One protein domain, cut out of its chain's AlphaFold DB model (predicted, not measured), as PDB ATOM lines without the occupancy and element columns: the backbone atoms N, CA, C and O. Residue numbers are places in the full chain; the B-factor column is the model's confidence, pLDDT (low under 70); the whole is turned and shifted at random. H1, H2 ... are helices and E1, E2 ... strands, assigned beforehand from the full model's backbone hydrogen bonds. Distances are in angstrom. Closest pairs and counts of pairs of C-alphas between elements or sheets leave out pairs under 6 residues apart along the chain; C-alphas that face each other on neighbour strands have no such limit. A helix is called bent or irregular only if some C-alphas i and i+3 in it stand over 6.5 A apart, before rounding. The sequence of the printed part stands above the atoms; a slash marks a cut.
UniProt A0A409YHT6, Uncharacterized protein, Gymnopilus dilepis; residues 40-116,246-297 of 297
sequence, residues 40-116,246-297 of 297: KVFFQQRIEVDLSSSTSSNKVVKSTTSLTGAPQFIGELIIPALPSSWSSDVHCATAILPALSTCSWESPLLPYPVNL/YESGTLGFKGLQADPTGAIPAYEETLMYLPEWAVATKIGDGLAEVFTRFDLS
ATOM      1  N   LYS A  40     436.008 345.439 399.074       94.56
ATOM      2  CA  LYS A  40     436.549 346.765 399.356       94.56
ATOM      3  C   LYS A  40     438.061 346.779 399.148       94.56
ATOM      4  O   LYS A  40     438.789 346.044 399.817       94.56
ATOM      5  N   VAL A  41     438.525 347.669 398.280       95.31
ATOM      6  CA  VAL A  41     439.941 348.005 398.119       95.31
ATOM      7  C   VAL A  41     440.178 349.452 398.521       95.31
ATOM      8  O   VAL A  41     439.305 350.314 398.378       95.31
ATOM      9  N   PHE A  42     441.349 349.721 399.079       95.25
ATOM     10  CA  PHE A  42     441.706 351.042 399.565       95.25
ATOM     11  C   PHE A  42     442.717 351.695 398.635       95.25
ATOM     12  O   PHE A  42     443.782 351.138 398.399       95.25
ATOM     13  N   PHE A  43     442.386 352.874 398.130       95.38
ATOM     14  CA  PHE A  43     443.220 353.687 397.267       95.38
ATOM     15  C   PHE A  43     443.928 354.782 398.056       95.38
ATOM     16  O   PHE A  43     443.340 355.404 398.948       95.38
ATOM     17  N   GLN A  44     445.181 355.026 397.679       95.00
ATOM     18  CA  GLN A  44     445.949 356.189 398.087       95.00
ATOM     19  C   GLN A  44     446.981 356.539 397.020       95.00
ATOM     20  O   GLN A  44     447.807 355.705 396.637       95.00
ATOM     21  N   GLN A  45     447.011 357.807 396.635       94.75
ATOM     22  CA  GLN A  45     448.101 358.391 395.874       94.75
ATOM     23  C   GLN A  45     448.961 359.274 396.782       94.75
ATOM     24  O   GLN A  45     448.434 360.008 397.619       94.75
ATOM     25  N   ARG A  46     450.287 359.200 396.642       95.19
ATOM     26  CA  ARG A  46     451.249 360.029 397.380       95.19
ATOM     27  C   ARG A  46     452.191 360.713 396.403       95.19
ATOM     28  O   ARG A  46     452.821 360.041 395.589       95.19
ATOM     29  N   ILE A  47     452.292 362.031 396.501       94.50
ATOM     30  CA  ILE A  47     453.115 362.859 395.628       94.50
ATOM     31  C   ILE A  47     454.116 363.607 396.498       94.50
ATOM     32  O   ILE A  47     453.745 364.438 397.322       94.50
ATOM     33  N   GLU A  48     455.390 363.305 396.307       95.12
ATOM     34  CA  GLU A  48     456.485 364.059 396.892       95.12
ATOM     35  C   GLU A  48     456.845 365.224 395.973       95.12
ATOM     36  O   GLU A  48     457.141 365.024 394.789       95.12
ATOM     37  N   VAL A  49     456.835 366.432 396.527       93.81
ATOM     38  CA  VAL A  49     457.225 367.661 395.837       93.81
ATOM     39  C   VAL A  49     458.438 368.292 396.504       93.81
ATOM     40  O   VAL A  49     458.592 368.235 397.722       93.81
ATOM     41  N   ASP A  50     459.277 368.916 395.688       90.31
ATOM     42  CA  ASP A  50     460.382 369.749 396.139       90.31
ATOM     43  C   ASP A  50     459.976 371.227 396.067       90.31
ATOM     44  O   ASP A  50     459.507 371.706 395.030       90.31
ATOM     45  N   LEU A  51     460.154 371.933 397.187       84.00
ATOM     46  CA  LEU A  51     459.877 373.364 397.339       84.00
ATOM     47  C   LEU A  51     461.139 374.238 397.215       84.00
ATOM     48  O   LEU A  51     461.060 375.451 397.388       84.00
ATOM     49  N   SER A  52     462.309 373.650 396.937       68.50
ATOM     50  CA  SER A  52     463.586 374.371 396.840       68.50
ATOM     51  C   SER A  52     463.667 375.335 395.647       68.50
ATOM     52  O   SER A  52     464.467 376.274 395.658       68.50
ATOM     53  N   SER A  53     462.834 375.144 394.620       56.06
ATOM     54  CA  SER A  53     462.745 376.067 393.493       56.06
ATOM     55  C   SER A  53     461.902 377.281 393.870       56.06
ATOM     56  O   SER A  53     460.702 377.160 394.077       56.06
ATOM     57  N   SER A  54     462.511 378.465 393.867       49.88
ATOM     58  CA  SER A  54     461.872 379.782 394.045       49.88
ATOM     59  C   SER A  54     460.815 380.149 392.987       49.88
ATOM     60  O   SER A  54     460.319 381.276 392.967       49.88
ATOM     61  N   THR A  55     460.482 379.224 392.090       51.78
ATOM     62  CA  THR A  55     459.402 379.344 391.116       51.78
ATOM     63  C   THR A  55     458.079 379.015 391.806       51.78
ATOM     64  O   THR A  55     458.020 378.114 392.635       51.78
ATOM     65  N   SER A  56     456.996 379.696 391.440       60.97
ATOM     66  CA  SER A  56     455.623 379.497 391.942       60.97
ATOM     67  C   SER A  56     455.002 378.123 391.617       60.97
ATOM     68  O   SER A  56     453.783 377.985 391.602       60.97
ATOM     69  N   SER A  57     455.818 377.114 391.314       71.62
ATOM     70  CA  SER A  57     455.413 375.803 390.828       71.62
ATOM     71  C   SER A  57     456.146 374.695 391.572       71.62
ATOM     72  O   SER A  57     457.368 374.752 391.730       71.62
ATOM     73  N   ASN A  58     455.420 373.649 391.940       83.12
ATOM     74  CA  ASN A  58     455.958 372.535 392.706       83.12
ATOM     75  C   ASN A  58     456.607 371.523 391.757       83.12
ATOM     76  O   ASN A  58     455.952 370.982 390.863       83.12
ATOM     77  N   LYS A  59     457.891 371.220 391.959       87.62
ATOM     78  CA  LYS A  59     458.566 370.172 391.189       87.62
ATOM     79  C   LYS A  59     458.236 368.808 391.790       87.62
ATOM     80  O   LYS A  59     458.561 368.550 392.945       87.62
ATOM     81  N   VAL A  60     457.632 367.918 391.006       89.81
ATOM     82  CA  VAL A  60     457.366 366.539 391.442       89.81
ATOM     83  C   VAL A  60     458.674 365.751 391.491       89.81
ATOM     84  O   VAL A  60     459.387 365.654 390.492       89.81
ATOM     85  N   VAL A  61     458.975 365.186 392.658       91.06
ATOM     86  CA  VAL A  61     460.116 364.288 392.883       91.06
ATOM     87  C   VAL A  61     459.697 362.847 392.633       91.06
ATOM     88  O   VAL A  61     460.382 362.117 391.922       91.06
ATOM     89  N   LYS A  62     458.566 362.437 393.216       92.69
ATOM     90  CA  LYS A  62     458.065 361.065 393.134       92.69
ATOM     91  C   LYS A  62     456.547 361.035 393.251       92.69
ATOM     92  O   LYS A  62     455.982 361.667 394.134       92.69
ATOM     93  N   SER A  63     455.892 360.263 392.391       94.12
ATOM     94  CA  SER A  63     454.450 359.999 392.443       94.12
ATOM     95  C   SER A  63     454.238 358.503 392.592       94.12
ATOM     96  O   SER A  63     454.640 357.724 391.733       94.12
ATOM     97  N   THR A  64     453.647 358.085 393.705       96.00
ATOM     98  CA  THR A  64     453.387 356.677 394.015       96.00
ATOM     99  C   THR A  64     451.894 356.467 394.195       96.00
ATOM    100  O   THR A  64     451.269 357.101 395.043       96.00
ATOM    101  N   THR A  65     451.323 355.563 393.405       96.00
ATOM    102  CA  THR A  65     449.948 355.089 393.589       96.00
ATOM    103  C   THR A  65     449.985 353.773 394.338       96.00
ATOM    104  O   THR A  65     450.891 352.965 394.143       96.00
ATOM    105  N   SER A  66     449.032 353.577 395.241       96.00
ATOM    106  CA  SER A  66     448.942 352.366 396.036       96.00
ATOM    107  C   SER A  66     447.507 351.893 396.191       96.00
ATOM    108  O   SER A  66     446.584 352.693 396.376       96.00
ATOM    109  N   LEU A  67     447.351 350.574 396.135       96.56
ATOM    110  CA  LEU A  67     446.122 349.874 396.460       96.56
ATOM    111  C   LEU A  67     446.373 348.883 397.589       96.56
ATOM    112  O   LEU A  67     447.296 348.071 397.533       96.56
ATOM    113  N   THR A  68     445.518 348.932 398.602       96.50
ATOM    114  CA  THR A  68     445.536 348.012 399.733       96.50
ATOM    115  C   THR A  68     444.283 347.154 399.728       96.50
ATOM    116  O   THR A  68     443.169 347.650 399.574       96.50
ATOM    117  N   GLY A  69     444.442 345.856 399.942       95.38
ATOM    118  CA  GLY A  69     443.322 344.926 400.015       95.38
ATOM    119  C   GLY A  69     443.787 343.512 400.316       95.38
ATOM    120  O   GLY A  69     444.914 343.297 400.764       95.38
ATOM    121  N   ALA A  70     442.902 342.545 400.100       94.00
ATOM    122  CA  ALA A  70     443.216 341.148 400.346       94.00
ATOM    123  C   ALA A  70     444.282 340.646 399.343       94.00
ATOM    124  O   ALA A  70     444.100 340.814 398.132       94.00
ATOM    125  N   PRO A  71     445.371 340.008 399.817       92.75
ATOM    126  CA  PRO A  71     446.545 339.697 398.993       92.75
ATOM    127  C   PRO A  71     446.248 338.790 397.801       92.75
ATOM    128  O   PRO A  71     446.830 338.969 396.738       92.75
ATOM    129  N   GLN A  72     445.289 337.877 397.963       90.81
ATOM    130  CA  GLN A  72     444.862 336.928 396.931       90.81
ATOM    131  C   GLN A  72     444.198 337.613 395.725       90.81
ATOM    132  O   GLN A  72     444.193 337.064 394.633       90.81
ATOM    133  N   PHE A  73     443.622 338.804 395.918       93.44
ATOM    134  CA  PHE A  73     442.871 339.507 394.875       93.44
ATOM    135  C   PHE A  73     443.641 340.711 394.336       93.44
ATOM    136  O   PHE A  73     443.617 340.963 393.135       93.44
ATOM    137  N   ILE A  74     444.347 341.451 395.201       93.69
ATOM    138  CA  ILE A  74     445.046 342.672 394.787       93.69
ATOM    139  C   ILE A  74     446.127 342.355 393.752       93.69
ATOM    140  O   ILE A  74     446.043 342.848 392.631       93.69
ATOM    141  N   GLY A  75     447.119 341.535 394.108       90.56
ATOM    142  CA  GLY A  75     448.304 341.336 393.269       90.56
ATOM    143  C   GLY A  75     448.025 340.578 391.972       90.56
ATOM    144  O   GLY A  75     448.599 340.907 390.940       90.56
ATOM    145  N   GLU A  76     447.131 339.588 392.013       90.25
ATOM    146  CA  GLU A  76     446.907 338.676 390.883       90.25
ATOM    147  C   GLU A  76     445.762 339.106 389.957       90.25
ATOM    148  O   GLU A  76     445.822 338.833 388.760       90.25
ATOM    149  N   LEU A  77     444.726 339.771 390.482       92.94
ATOM    150  CA  LEU A  77     443.506 340.068 389.718       92.94
ATOM    151  C   LEU A  77     443.283 341.564 389.486       92.94
ATOM    152  O   LEU A  77     442.794 341.937 388.424       92.94
ATOM    153  N   ILE A  78     443.617 342.418 390.458       95.56
ATOM    154  CA  ILE A  78     443.293 343.850 390.392       95.56
ATOM    155  C   ILE A  78     444.435 344.660 389.788       95.56
ATOM    156  O   ILE A  78     444.206 345.385 388.826       95.56
ATOM    157  N   ILE A  79     445.660 344.542 390.312       95.44
ATOM    158  CA  ILE A  79     446.797 345.325 389.806       95.44
ATOM    159  C   ILE A  79     447.022 345.109 388.303       95.44
ATOM    160  O   ILE A  79     447.097 346.109 387.593       95.44
ATOM    161  N   PRO A  80     447.030 343.871 387.766       93.88
ATOM    162  CA  PRO A  80     447.259 343.660 386.336       93.88
ATOM    163  C   PRO A  80     446.182 344.271 385.429       93.88
ATOM    164  O   PRO A  80     446.421 344.426 384.235       93.88
ATOM    165  N   ALA A  81     445.006 344.623 385.961       93.25
ATOM    166  CA  ALA A  81     443.960 345.299 385.199       93.25
ATOM    167  C   ALA A  81     444.225 346.806 385.022       93.25
ATOM    168  O   ALA A  81     443.618 347.418 384.148       93.25
ATOM    169  N   LEU A  82     445.124 347.400 385.817       94.50
ATOM    170  CA  LEU A  82     445.401 348.838 385.831       94.50
ATOM    171  C   LEU A  82     446.521 349.196 384.841       94.50
ATOM    172  O   LEU A  82     447.671 348.809 385.079       94.50
ATOM    173  N   PRO A  83     446.242 349.972 383.776       94.62
ATOM    174  CA  PRO A  83     447.237 350.313 382.759       94.62
ATOM    175  C   PRO A  83     448.495 350.999 383.304       94.62
ATOM    176  O   PRO A  83     449.600 350.678 382.866       94.62
ATOM    177  N   SER A  84     448.366 351.893 384.292       93.56
ATOM    178  CA  SER A  84     449.506 352.602 384.891       93.56
ATOM    179  C   SER A  84     450.491 351.690 385.623       93.56
ATOM    180  O   SER A  84     451.607 352.117 385.909       93.56
ATOM    181  N   SER A  85     450.106 350.444 385.916       94.31
ATOM    182  CA  SER A  85     450.978 349.463 386.563       94.31
ATOM    183  C   SER A  85     451.805 348.627 385.580       94.31
ATOM    184  O   SER A  85     452.837 348.092 385.972       94.31
ATOM    185  N   TRP A  86     451.412 348.524 384.302       92.81
ATOM    186  CA  TRP A  86     452.012 347.573 383.350       92.81
ATOM    187  C   TRP A  86     453.488 347.830 383.042       92.81
ATOM    188  O   TRP A  86     454.233 346.898 382.748       92.81
ATOM    189  N   SER A  87     453.901 349.095 383.071       83.94
ATOM    190  CA  SER A  87     455.275 349.523 382.788       83.94
ATOM    191  C   SER A  87     456.069 349.896 384.038       83.94
ATOM    192  O   SER A  87     457.203 350.355 383.911       83.94
ATOM    193  N   SER A  88     455.480 349.748 385.224       86.69
ATOM    194  CA  SER A  88     456.071 350.182 386.488       86.69
ATOM    195  C   SER A  88     456.482 348.981 387.334       86.69
ATOM    196  O   SER A  88     455.858 347.925 387.280       86.69
ATOM    197  N   ASP A  89     457.530 349.141 388.142       91.69
ATOM    198  CA  ASP A  89     457.915 348.117 389.113       91.69
ATOM    199  C   ASP A  89     456.918 348.134 390.284       91.69
ATOM    200  O   ASP A  89     456.854 349.095 391.058       91.69
ATOM    201  N   VAL A  90     456.063 347.110 390.352       95.06
ATOM    202  CA  VAL A  90     455.028 346.990 391.383       95.06
ATOM    203  C   VAL A  90     455.616 346.287 392.601       95.06
ATOM    204  O   VAL A  90     455.962 345.108 392.565       95.06
ATOM    205  N   HIS A  91     455.626 346.985 393.732       95.56
ATOM    206  CA  HIS A  91     456.043 346.427 395.012       95.56
ATOM    207  C   HIS A  91     454.840 346.172 395.915       95.56
ATOM    208  O   HIS A  91     454.142 347.108 396.304       95.56
ATOM    209  N   CYS A  92     454.621 344.908 396.281       94.75
ATOM    210  CA  CYS A  92     453.574 344.495 397.213       94.75
ATOM    211  C   CYS A  92     454.174 344.087 398.561       94.75
ATOM    212  O   CYS A  92     455.022 343.200 398.629       94.75
ATOM    213  N   ALA A  93     453.713 344.715 399.641       93.75
ATOM    214  CA  ALA A  93     454.150 344.438 401.006       93.75
ATOM    215  C   ALA A  93     452.952 344.268 401.949       93.75
ATOM    216  O   ALA A  93     451.835 344.694 401.646       93.75
ATOM    217  N   THR A  94     453.177 343.657 403.112       92.31
ATOM    218  CA  THR A  94     452.162 343.577 404.170       92.31
ATOM    219  C   THR A  94     451.752 344.984 404.601       92.31
ATOM    220  O   THR A  94     452.603 345.826 404.889       92.31
ATOM    221  N   ALA A  95     450.448 345.250 404.626       89.56
ATOM    222  CA  ALA A  95     449.916 346.543 405.027       89.56
ATOM    223  C   ALA A  95     450.024 346.752 406.547       89.56
ATOM    224  O   ALA A  95     450.232 345.816 407.318       89.56
ATOM    225  N   ILE A  96     449.804 347.995 406.989       83.19
ATOM    226  CA  ILE A  96     449.665 348.331 408.418       83.19
ATOM    227  C   ILE A  96     448.471 347.579 409.029       83.19
ATOM    228  O   ILE A  96     448.514 347.172 410.189       83.19
ATOM    229  N   LEU A  97     447.406 347.384 408.243       84.06
ATOM    230  CA  LEU A  97     446.255 346.590 408.650       84.06
ATOM    231  C   LEU A  97     446.593 345.094 408.543       84.06
ATOM    232  O   LEU A  97     446.966 344.639 407.455       84.06
ATOM    233  N   PRO A  98     446.415 344.315 409.628       83.19
ATOM    234  CA  PRO A  98     446.641 342.877 409.600       83.19
ATOM    235  C   PRO A  98     445.840 342.199 408.483       83.19
ATOM    236  O   PRO A  98     444.690 342.556 408.233       83.19
ATOM    237  N   ALA A  99     446.448 341.198 407.842       87.81
ATOM    238  CA  ALA A  99     445.870 340.406 406.750       87.81
ATOM    239  C   ALA A  99     445.590 341.150 405.425       87.81
ATOM    240  O   ALA A  99     445.075 340.531 404.492       87.81
ATOM    241  N   LEU A 100     445.968 342.426 405.300       93.44
ATOM    242  CA  LEU A 100     445.953 343.143 404.025       93.44
ATOM    243  C   LEU A 100     447.368 343.291 403.459       93.44
ATOM    244  O   LEU A 100     448.361 343.314 404.187       93.44
ATOM    245  N   SER A 101     447.452 343.431 402.141       95.38
ATOM    246  CA  SER A 101     448.673 343.787 401.423       95.38
ATOM    247  C   SER A 101     448.481 345.103 400.690       95.38
ATOM    248  O   SER A 101     447.428 345.323 400.091       95.38
ATOM    249  N   THR A 102     449.510 345.941 400.697       96.12
ATOM    250  CA  THR A 102     449.583 347.168 399.908       96.12
ATOM    251  C   THR A 102     450.506 346.934 398.727       96.12
ATOM    252  O   THR A 102     451.688 346.661 398.923       96.12
ATOM    253  N   CYS A 103     449.974 347.065 397.518       96.25
ATOM    254  CA  CYS A 103     450.754 347.117 396.290       96.25
ATOM    255  C   CYS A 103     450.916 348.571 395.864       96.25
ATOM    256  O   CYS A 103     449.938 349.316 395.823       96.25
ATOM    257  N   SER A 104     452.145 348.974 395.572       96.19
ATOM    258  CA  SER A 104     452.504 350.344 395.212       96.19
ATOM    259  C   SER A 104     453.396 350.374 393.982       96.19
ATOM    260  O   SER A 104     454.278 349.529 393.849       96.19
ATOM    261  N   TRP A 105     453.176 351.356 393.115       96.38
ATOM    262  CA  TRP A 105     453.951 351.569 391.898       96.38
ATOM    263  C   TRP A 105     454.065 353.060 391.595       96.38
ATOM    264  O   TRP A 105     453.266 353.880 392.067       96.38
ATOM    265  N   GLU A 106     455.073 353.426 390.811       95.25
ATOM    266  CA  GLU A 106     455.187 354.793 390.314       95.25
ATOM    267  C   GLU A 106     454.186 355.020 389.182       95.25
ATOM    268  O   GLU A 106     454.099 354.223 388.247       95.25
ATOM    269  N   SER A 107     453.406 356.097 389.290       88.00
ATOM    270  CA  SER A 107     452.358 356.425 388.322       88.00
ATOM    271  C   SER A 107     452.557 357.834 387.765       88.00
ATOM    272  O   SER A 107     452.715 358.778 388.554       88.00
ATOM    273  N   PRO A 108     452.500 358.010 386.431       88.44
ATOM    274  CA  PRO A 108     452.589 359.321 385.790       88.44
ATOM    275  C   PRO A 108     451.296 360.144 385.935       88.44
ATOM    276  O   PRO A 108     451.264 361.312 385.554       88.44
ATOM    277  N   LEU A 109     450.221 359.547 386.457       89.62
ATOM    278  CA  LEU A 109     448.891 360.146 386.550       89.62
ATOM    279  C   LEU A 109     448.790 361.105 387.743       89.62
ATOM    280  O   LEU A 109     448.308 360.728 388.805       89.62
ATOM    281  N   LEU A 110     449.258 362.341 387.590       88.88
ATOM    282  CA  LEU A 110     449.264 363.338 388.665       88.88
ATOM    283  C   LEU A 110     447.875 363.957 388.914       88.88
ATOM    284  O   LEU A 110     447.139 364.183 387.953       88.88
ATOM    285  N   PRO A 111     447.519 364.270 390.175       87.31
ATOM    286  CA  PRO A 111     446.291 364.991 390.483       87.31
ATOM    287  C   PRO A 111     446.412 366.473 390.113       87.31
ATOM    288  O   PRO A 111     447.477 367.075 390.252       87.31
ATOM    289  N   TYR A 112     445.298 367.085 389.727       81.88
ATOM    290  CA  TYR A 112     445.207 368.502 389.387       81.88
ATOM    291  C   TYR A 112     444.297 369.201 390.399       81.88
ATOM    292  O   TYR A 112     443.113 368.875 390.457       81.88
ATOM    293  N   PRO A 113     444.807 370.138 391.217       74.44
ATOM    294  CA  PRO A 113     444.005 370.777 392.254       74.44
ATOM    295  C   PRO A 113     442.998 371.772 391.661       74.44
ATOM    296  O   PRO A 113     441.952 371.989 392.255       74.44
ATOM    297  N   VAL A 114     443.262 372.339 390.481       70.31
ATOM    298  CA  VAL A 114     442.375 373.279 389.775       70.31
ATOM    299  C   VAL A 114     442.265 372.909 388.296       70.31
ATOM    300  O   VAL A 114     443.169 372.284 387.736       70.31
ATOM    301  N   ASN A 115     441.153 373.283 387.660       57.59
ATOM    302  CA  ASN A 115     440.893 372.978 386.254       57.59
ATOM    303  C   ASN A 115     441.832 373.781 385.326       57.59
ATOM    304  O   ASN A 115     441.934 375.003 385.437       57.59
ATOM    305  N   LEU A 116     442.488 373.093 384.387       54.06
ATOM    306  CA  LEU A 116     443.434 373.633 383.400       54.06
ATOM    307  C   LEU A 116     442.716 374.393 382.263       54.06
ATOM    308  O   LEU A 116     442.844 374.035 381.092       54.06
ATOM    309  N   TYR A 246     436.601 363.896 395.372       60.78
ATOM    310  CA  TYR A 246     436.537 363.444 393.988       60.78
ATOM    311  C   TYR A 246     435.456 364.250 393.272       60.78
ATOM    312  O   TYR A 246     434.317 363.807 393.136       60.78
ATOM    313  N   GLU A 247     435.792 365.464 392.856       56.91
ATOM    314  CA  GLU A 247     434.888 366.259 392.024       56.91
ATOM    315  C   GLU A 247     435.064 365.977 390.526       56.91
ATOM    316  O   GLU A 247     434.320 366.512 389.706       56.91
ATOM    317  N   SER A 248     435.970 365.073 390.132       49.00
ATOM    318  CA  SER A 248     436.168 364.765 388.714       49.00
ATOM    319  C   SER A 248     434.995 364.056 388.038       49.00
ATOM    320  O   SER A 248     434.919 364.036 386.813       49.00
ATOM    321  N   GLY A 249     434.004 363.580 388.801       44.81
ATOM    322  CA  GLY A 249     432.724 363.116 388.256       44.81
ATOM    323  C   GLY A 249     431.897 364.191 387.526       44.81
ATOM    324  O   GLY A 249     430.931 363.841 386.850       44.81
ATOM    325  N   THR A 250     432.247 365.480 387.633       47.56
ATOM    326  CA  THR A 250     431.619 366.581 386.872       47.56
ATOM    327  C   THR A 250     432.478 367.092 385.708       47.56
ATOM    328  O   THR A 250     432.011 367.936 384.933       47.56
ATOM    329  N   LEU A 251     433.693 366.554 385.512       45.62
ATOM    330  CA  LEU A 251     434.541 366.888 384.365       45.62
ATOM    331  C   LEU A 251     433.856 366.435 383.070       45.62
ATOM    332  O   LEU A 251     433.765 365.251 382.759       45.62
ATOM    333  N   GLY A 252     433.345 367.404 382.311       42.12
ATOM    334  CA  GLY A 252     432.696 367.180 381.015       42.12
ATOM    335  C   GLY A 252     431.234 367.626 380.933       42.12
ATOM    336  O   GLY A 252     430.723 367.778 379.823       42.12
ATOM    337  N   PHE A 253     430.567 367.935 382.051       42.47
ATOM    338  CA  PHE A 253     429.205 368.488 382.021       42.47
ATOM    339  C   PHE A 253     429.226 370.019 381.845       42.47
ATOM    340  O   PHE A 253     428.959 370.790 382.764       42.47
ATOM    341  N   LYS A 254     429.529 370.478 380.620       43.69
ATOM    342  CA  LYS A 254     429.334 371.879 380.195       43.69
ATOM    343  C   LYS A 254     427.833 372.187 380.123       43.69
ATOM    344  O   LYS A 254     427.218 372.035 379.071       43.69
ATOM    345  N   GLY A 255     427.223 372.592 381.232       46.56
ATOM    346  CA  GLY A 255     425.803 372.964 381.238       46.56
ATOM    347  C   GLY A 255     425.225 373.307 382.604       46.56
ATOM    348  O   GLY A 255     424.294 374.103 382.680       46.56
ATOM    349  N   LEU A 256     425.807 372.780 383.682       47.50
ATOM    350  CA  LEU A 256     425.663 373.371 385.009       47.50
ATOM    351  C   LEU A 256     426.893 374.245 385.256       47.50
ATOM    352  O   LEU A 256     427.977 373.911 384.790       47.50
ATOM    353  N   GLN A 257     426.729 375.363 385.955       43.94
ATOM    354  CA  GLN A 257     427.819 376.194 386.479       43.94
ATOM    355  C   GLN A 257     428.627 375.396 387.522       43.94
ATOM    356  O   GLN A 257     428.558 375.680 388.710       43.94
ATOM    357  N   ALA A 258     429.298 374.325 387.105       47.12
ATOM    358  CA  ALA A 258     430.247 373.619 387.941       47.12
ATOM    359  C   ALA A 258     431.543 374.428 387.899       47.12
ATOM    360  O   ALA A 258     432.131 374.612 386.829       47.12
ATOM    361  N   ASP A 259     431.908 374.961 389.061       51.81
ATOM    362  CA  ASP A 259     433.181 375.619 389.344       51.81
ATOM    363  C   ASP A 259     434.372 374.778 388.838       51.81
ATOM    364  O   ASP A 259     434.222 373.585 388.575       51.81
ATOM    365  N   PRO A 260     435.564 375.367 388.640       51.09
ATOM    366  CA  PRO A 260     436.741 374.642 388.161       51.09
ATOM    367  C   PRO A 260     437.148 373.523 389.140       51.09
ATOM    368  O   PRO A 260     437.936 373.746 390.053       51.09
ATOM    369  N   THR A 261     436.628 372.311 388.939       60.06
ATOM    370  CA  THR A 261     436.848 371.185 389.853       60.06
ATOM    371  C   THR A 261     438.200 370.504 389.623       60.06
ATOM    372  O   THR A 261     438.698 370.425 388.495       60.06
ATOM    373  N   GLY A 262     438.822 370.045 390.712       67.25
ATOM    374  CA  GLY A 262     440.072 369.283 390.682       67.25
ATOM    375  C   GLY A 262     439.880 367.842 390.190       67.25
ATOM    376  O   GLY A 262     438.781 367.290 390.251       67.25
ATOM    377  N   ALA A 263     440.961 367.219 389.713       79.56
ATOM    378  CA  ALA A 263     440.969 365.867 389.153       79.56
ATOM    379  C   ALA A 263     441.998 364.954 389.827       79.56
ATOM    380  O   ALA A 263     443.085 365.401 390.197       79.56
ATOM    381  N   ILE A 264     441.692 363.657 389.928       87.75
ATOM    382  CA  ILE A 264     442.626 362.629 390.423       87.75
ATOM    383  C   ILE A 264     442.666 361.481 389.399       87.75
ATOM    384  O   ILE A 264     442.006 360.456 389.596       87.75
ATOM    385  N   PRO A 265     443.443 361.617 388.306       89.44
ATOM    386  CA  PRO A 265     443.430 360.659 387.198       89.44
ATOM    387  C   PRO A 265     443.831 359.231 387.596       89.44
ATOM    388  O   PRO A 265     443.307 358.265 387.053       89.44
ATOM    389  N   ALA A 266     444.717 359.066 388.586       91.81
ATOM    390  CA  ALA A 266     445.071 357.741 389.108       91.81
ATOM    391  C   ALA A 266     443.874 357.025 389.769       91.81
ATOM    392  O   ALA A 266     443.749 355.800 389.706       91.81
ATOM    393  N   TYR A 267     442.970 357.783 390.396       92.19
ATOM    394  CA  TYR A 267     441.749 357.228 390.970       92.19
ATOM    395  C   TYR A 267     440.677 356.998 389.895       92.19
ATOM    396  O   TYR A 267     439.983 355.988 389.951       92.19
ATOM    397  N   GLU A 268     440.592 357.859 388.875       90.31
ATOM    398  CA  GLU A 268     439.731 357.644 387.697       90.31
ATOM    399  C   GLU A 268     440.079 356.349 386.960       90.31
ATOM    400  O   GLU A 268     439.191 355.555 386.658       90.31
ATOM    401  N   GLU A 269     441.370 356.094 386.736       92.69
ATOM    402  CA  GLU A 269     441.844 354.827 386.180       92.69
ATOM    403  C   GLU A 269     441.400 353.650 387.055       92.69
ATOM    404  O   GLU A 269     440.859 352.668 386.550       92.69
ATOM    405  N   THR A 270     441.566 353.771 388.374       93.56
ATOM    406  CA  THR A 270     441.133 352.735 389.316       93.56
ATOM    407  C   THR A 270     439.637 352.456 389.161       93.56
ATOM    408  O   THR A 270     439.240 351.306 389.025       93.56
ATOM    409  N   LEU A 271     438.788 353.483 389.121       91.69
ATOM    410  CA  LEU A 271     437.344 353.307 388.951       91.69
ATOM    411  C   LEU A 271     436.964 352.722 387.584       91.69
ATOM    412  O   LEU A 271     436.001 351.964 387.499       91.69
ATOM    413  N   MET A 272     437.701 353.069 386.528       92.38
ATOM    414  CA  MET A 272     437.424 352.619 385.164       92.38
ATOM    415  C   MET A 272     437.821 351.158 384.923       92.38
ATOM    416  O   MET A 272     437.152 350.467 384.155       92.38
ATOM    417  N   TYR A 273     438.904 350.701 385.552       94.69
ATOM    418  CA  TYR A 273     439.494 349.382 385.308       94.69
ATOM    419  C   TYR A 273     439.289 348.384 386.454       94.69
ATOM    420  O   TYR A 273     439.637 347.210 386.310       94.69
ATOM    421  N   LEU A 274     438.710 348.809 387.581       93.69
ATOM    422  CA  LEU A 274     438.309 347.877 388.627       93.69
ATOM    423  C   LEU A 274     437.243 346.901 388.108       93.69
ATOM    424  O   LEU A 274     436.317 347.299 387.399       93.69
ATOM    425  N   PRO A 275     437.327 345.619 388.498       93.88
ATOM    426  CA  PRO A 275     436.277 344.672 388.184       93.88
ATOM    427  C   PRO A 275     434.983 345.040 388.918       93.88
ATOM    428  O   PRO A 275     435.017 345.557 390.032       93.88
ATOM    429  N   GLU A 276     433.831 344.695 388.337       93.19
ATOM    430  CA  GLU A 276     432.511 345.052 388.890       93.19
ATOM    431  C   GLU A 276     432.244 344.501 390.302       93.19
ATOM    432  O   GLU A 276     431.374 345.004 391.011       93.19
ATOM    433  N   TRP A 277     432.982 343.468 390.714       94.69
ATOM    434  CA  TRP A 277     432.913 342.868 392.046       94.69
ATOM    435  C   TRP A 277     433.814 343.558 393.082       94.69
ATOM    436  O   TRP A 277     433.909 343.083 394.211       94.69
ATOM    437  N   ALA A 278     434.497 344.650 392.733       95.69
ATOM    438  CA  ALA A 278     435.358 345.408 393.632       95.69
ATOM    439  C   ALA A 278     434.970 346.890 393.677       95.69
ATOM    440  O   ALA A 278     434.489 347.465 392.705       95.69
ATOM    441  N   VAL A 279     435.220 347.532 394.819       95.19
ATOM    442  CA  VAL A 279     434.966 348.962 395.024       95.19
ATOM    443  C   VAL A 279     436.175 349.637 395.660       95.19
ATOM    444  O   VAL A 279     436.667 349.196 396.701       95.19
ATOM    445  N   ALA A 280     436.650 350.730 395.055       93.75
ATOM    446  CA  ALA A 280     437.723 351.538 395.627       93.75
ATOM    447  C   ALA A 280     437.194 352.598 396.588       93.75
ATOM    448  O   ALA A 280     436.290 353.371 396.281       93.75
ATOM    449  N   THR A 281     437.845 352.692 397.739       92.12
ATOM    450  CA  THR A 281     437.588 353.708 398.761       92.12
ATOM    451  C   THR A 281     438.905 354.296 399.242       92.12
ATOM    452  O   THR A 281     439.941 353.668 399.087       92.12
ATOM    453  N   LYS A 282     438.905 355.484 399.840       91.38
ATOM    454  CA  LYS A 282     440.126 356.045 400.435       91.38
ATOM    455  C   LYS A 282     440.619 355.207 401.623       91.38
ATOM    456  O   LYS A 282     439.803 354.735 402.418       91.38
ATOM    457  N   ILE A 283     441.938 355.035 401.755       89.12
ATOM    458  CA  ILE A 283     442.536 354.397 402.945       89.12
ATOM    459  C   ILE A 283     442.557 355.336 404.158       89.12
ATOM    460  O   ILE A 283     442.430 354.879 405.292       89.12
ATOM    461  N   GLY A 284     442.726 356.638 403.912       84.62
ATOM    462  CA  GLY A 284     442.852 357.674 404.929       84.62
ATOM    463  C   GLY A 284     441.871 358.820 404.713       84.62
ATOM    464  O   GLY A 284     440.750 358.629 404.237       84.62
ATOM    465  N   ASP A 285     442.296 360.029 405.065       84.31
ATOM    466  CA  ASP A 285     441.429 361.207 405.015       84.31
ATOM    467  C   ASP A 285     441.268 361.737 403.583       84.31
ATOM    468  O   ASP A 285     440.173 362.196 403.243       84.31
ATOM    469  N   GLY A 286     442.284 361.564 402.727       88.19
ATOM    470  CA  GLY A 286     442.270 361.910 401.302       88.19
ATOM    471  C   GLY A 286     442.476 360.723 400.354       88.19
ATOM    472  O   GLY A 286     442.925 359.655 400.761       88.19
ATOM    473  N   LEU A 287     442.150 360.924 399.074       91.75
ATOM    474  CA  LEU A 287     442.511 360.040 397.958       91.75
ATOM    475  C   LEU A 287     443.949 360.302 397.491       91.75
ATOM    476  O   LEU A 287     444.676 359.363 397.172       91.75
ATOM    477  N   ALA A 288     444.362 361.572 397.482       92.44
ATOM    478  CA  ALA A 288     445.722 361.997 397.171       92.44
ATOM    479  C   ALA A 288     446.333 362.767 398.349       92.44
ATOM    480  O   ALA A 288     445.665 363.588 398.974       92.44
ATOM    481  N   GLU A 289     447.604 362.508 398.642       94.12
ATOM    482  CA  GLU A 289     448.417 363.216 399.635       94.12
ATOM    483  C   GLU A 289     449.622 363.823 398.908       94.12
ATOM    484  O   GLU A 289     450.445 363.088 398.358       94.12
ATOM    485  N   VAL A 290     449.737 365.150 398.893       94.25
ATOM    486  CA  VAL A 290     450.922 365.847 398.366       94.25
ATOM    487  C   VAL A 290     451.743 366.326 399.548       94.25
ATOM    488  O   VAL A 290     451.200 366.975 400.442       94.25
ATOM    489  N   PHE A 291     453.037 366.018 399.570       95.75
ATOM    490  CA  PHE A 291     453.900 366.331 400.698       95.75
ATOM    491  C   PHE A 291     455.290 366.810 400.283       95.75
ATOM    492  O   PHE A 291     455.812 366.448 399.233       95.75
ATOM    493  N   THR A 292     455.904 367.586 401.171       95.81
ATOM    494  CA  THR A 292     457.313 367.986 401.124       95.81
ATOM    495  C   THR A 292     457.990 367.572 402.422       95.81
ATOM    496  O   THR A 292     457.353 367.535 403.481       95.81
ATOM    497  N   ARG A 293     459.291 367.297 402.371       95.50
ATOM    498  CA  ARG A 293     460.103 367.094 403.576       95.50
ATOM    499  C   ARG A 293     460.651 368.423 404.089       95.50
ATOM    500  O   ARG A 293     460.806 369.369 403.319       95.50
ATOM    501  N   PHE A 294     460.922 368.484 405.387       94.06
ATOM    502  CA  PHE A 294     461.641 369.585 406.016       94.06
ATOM    503  C   PHE A 294     462.714 369.039 406.955       94.06
ATOM    504  O   PHE A 294     462.546 367.979 407.564       94.06
ATOM    505  N   ASP A 295     463.787 369.807 407.092       93.69
ATOM    506  CA  ASP A 295     464.832 369.590 408.080       93.69
ATOM    507  C   ASP A 295     465.215 370.948 408.677       93.69
ATOM    508  O   ASP A 295     465.550 371.887 407.953       93.69
ATOM    509  N   LEU A 296     465.060 371.079 409.991       90.62
ATOM    510  CA  LEU A 296     465.301 372.299 410.753       90.62
ATOM    511  C   LEU A 296     466.462 372.056 411.718       90.62
ATOM    512  O   LEU A 296     466.233 371.799 412.902       90.62
ATOM    513  N   SER A 297     467.692 372.135 411.211       83.31
ATOM    514  CA  SER A 297     468.935 372.107 412.000       83.31
ATOM    515  C   SER A 297     469.188 373.423 412.720       83.31
ATOM    516  O   SER A 297     469.108 374.485 412.064       83.31
TER     517      SER A 297
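Overview. This is residues 40 to 116 and 246 to 297 of the 297 residues of an uncharacterized protein of Gymnopilus dilepis (UniProt A0A409YHT6). A strongly twisted, branched sheet is built round the long hairpin of E1 and E2, with H1 and H2 over one face. E4 and then E3 extend it beyond E2, E5 and E6 lie beside E1, and loop residues 252 to 257 stick out. The printed part has 129 residues with two named helices and six named strands; along the chain H1 comes between E2 and E3, and H2 between E4 and E5; neighbour strands are antiparallel in some pairs and parallel in others, and the class is mixed, helices and strands. The whole is compact, radius of gyration of the C-alphas 16.1 A, spanning 53 by 45 by 28 A.

Arrangement. E1, residues 40 to 50, and E2, residues 59 to 69, form an antiparallel hairpin, with N 46 and O 64 within hydrogen-bond range at 2.8 A. E3, residues 91 to 94, and E4, residues 101 to 106, form another, with N 93 and O 102 at 2.9 A; E4 is antiparallel to E2, with N 67 and O 103 at 2.9 A. On the other side of E1 from E2 are E5, residues 278 to 282, and E6, residues 288 to 296, both parallel to E1, with N 43 and O 281 at 2.7 A and N 47 and O 289 at 2.8 A. H1, residues 71 to 81, and H2, residues 265 to 273, are on the same face, at heights over the sheet of 7.9 A and 8.8 A. They are close but not clearly touching, the closest C-alphas being those of Ala 81 and Tyr 273, 6.1 A apart. H1 is only just irregular, C-alphas 76 and 79 being 6.7 A apart; 2 of 7 O i to N i+4 pairs and 1 of 8 O i to N i+3 pairs are within hydrogen-bond range, while in H2 every O i to N i+4 pair is.

Along the chain. E1 begins at C-alpha 40 (436.549, 346.765, 399.356) and is 33.3 A long; E2 is 30.8 A long. E6 is 26.0 A long and ends at C-alpha 296 (465.301, 372.299, 410.753).

Size, cuts and confidence. Residues 117 to 245 are not printed, a 16.2 A gap between C-alphas 116 and 246. No link printed whole is long. The model's pLDDT is under 70 at residues 52 to 56, 115 to 116 and 246 to 262.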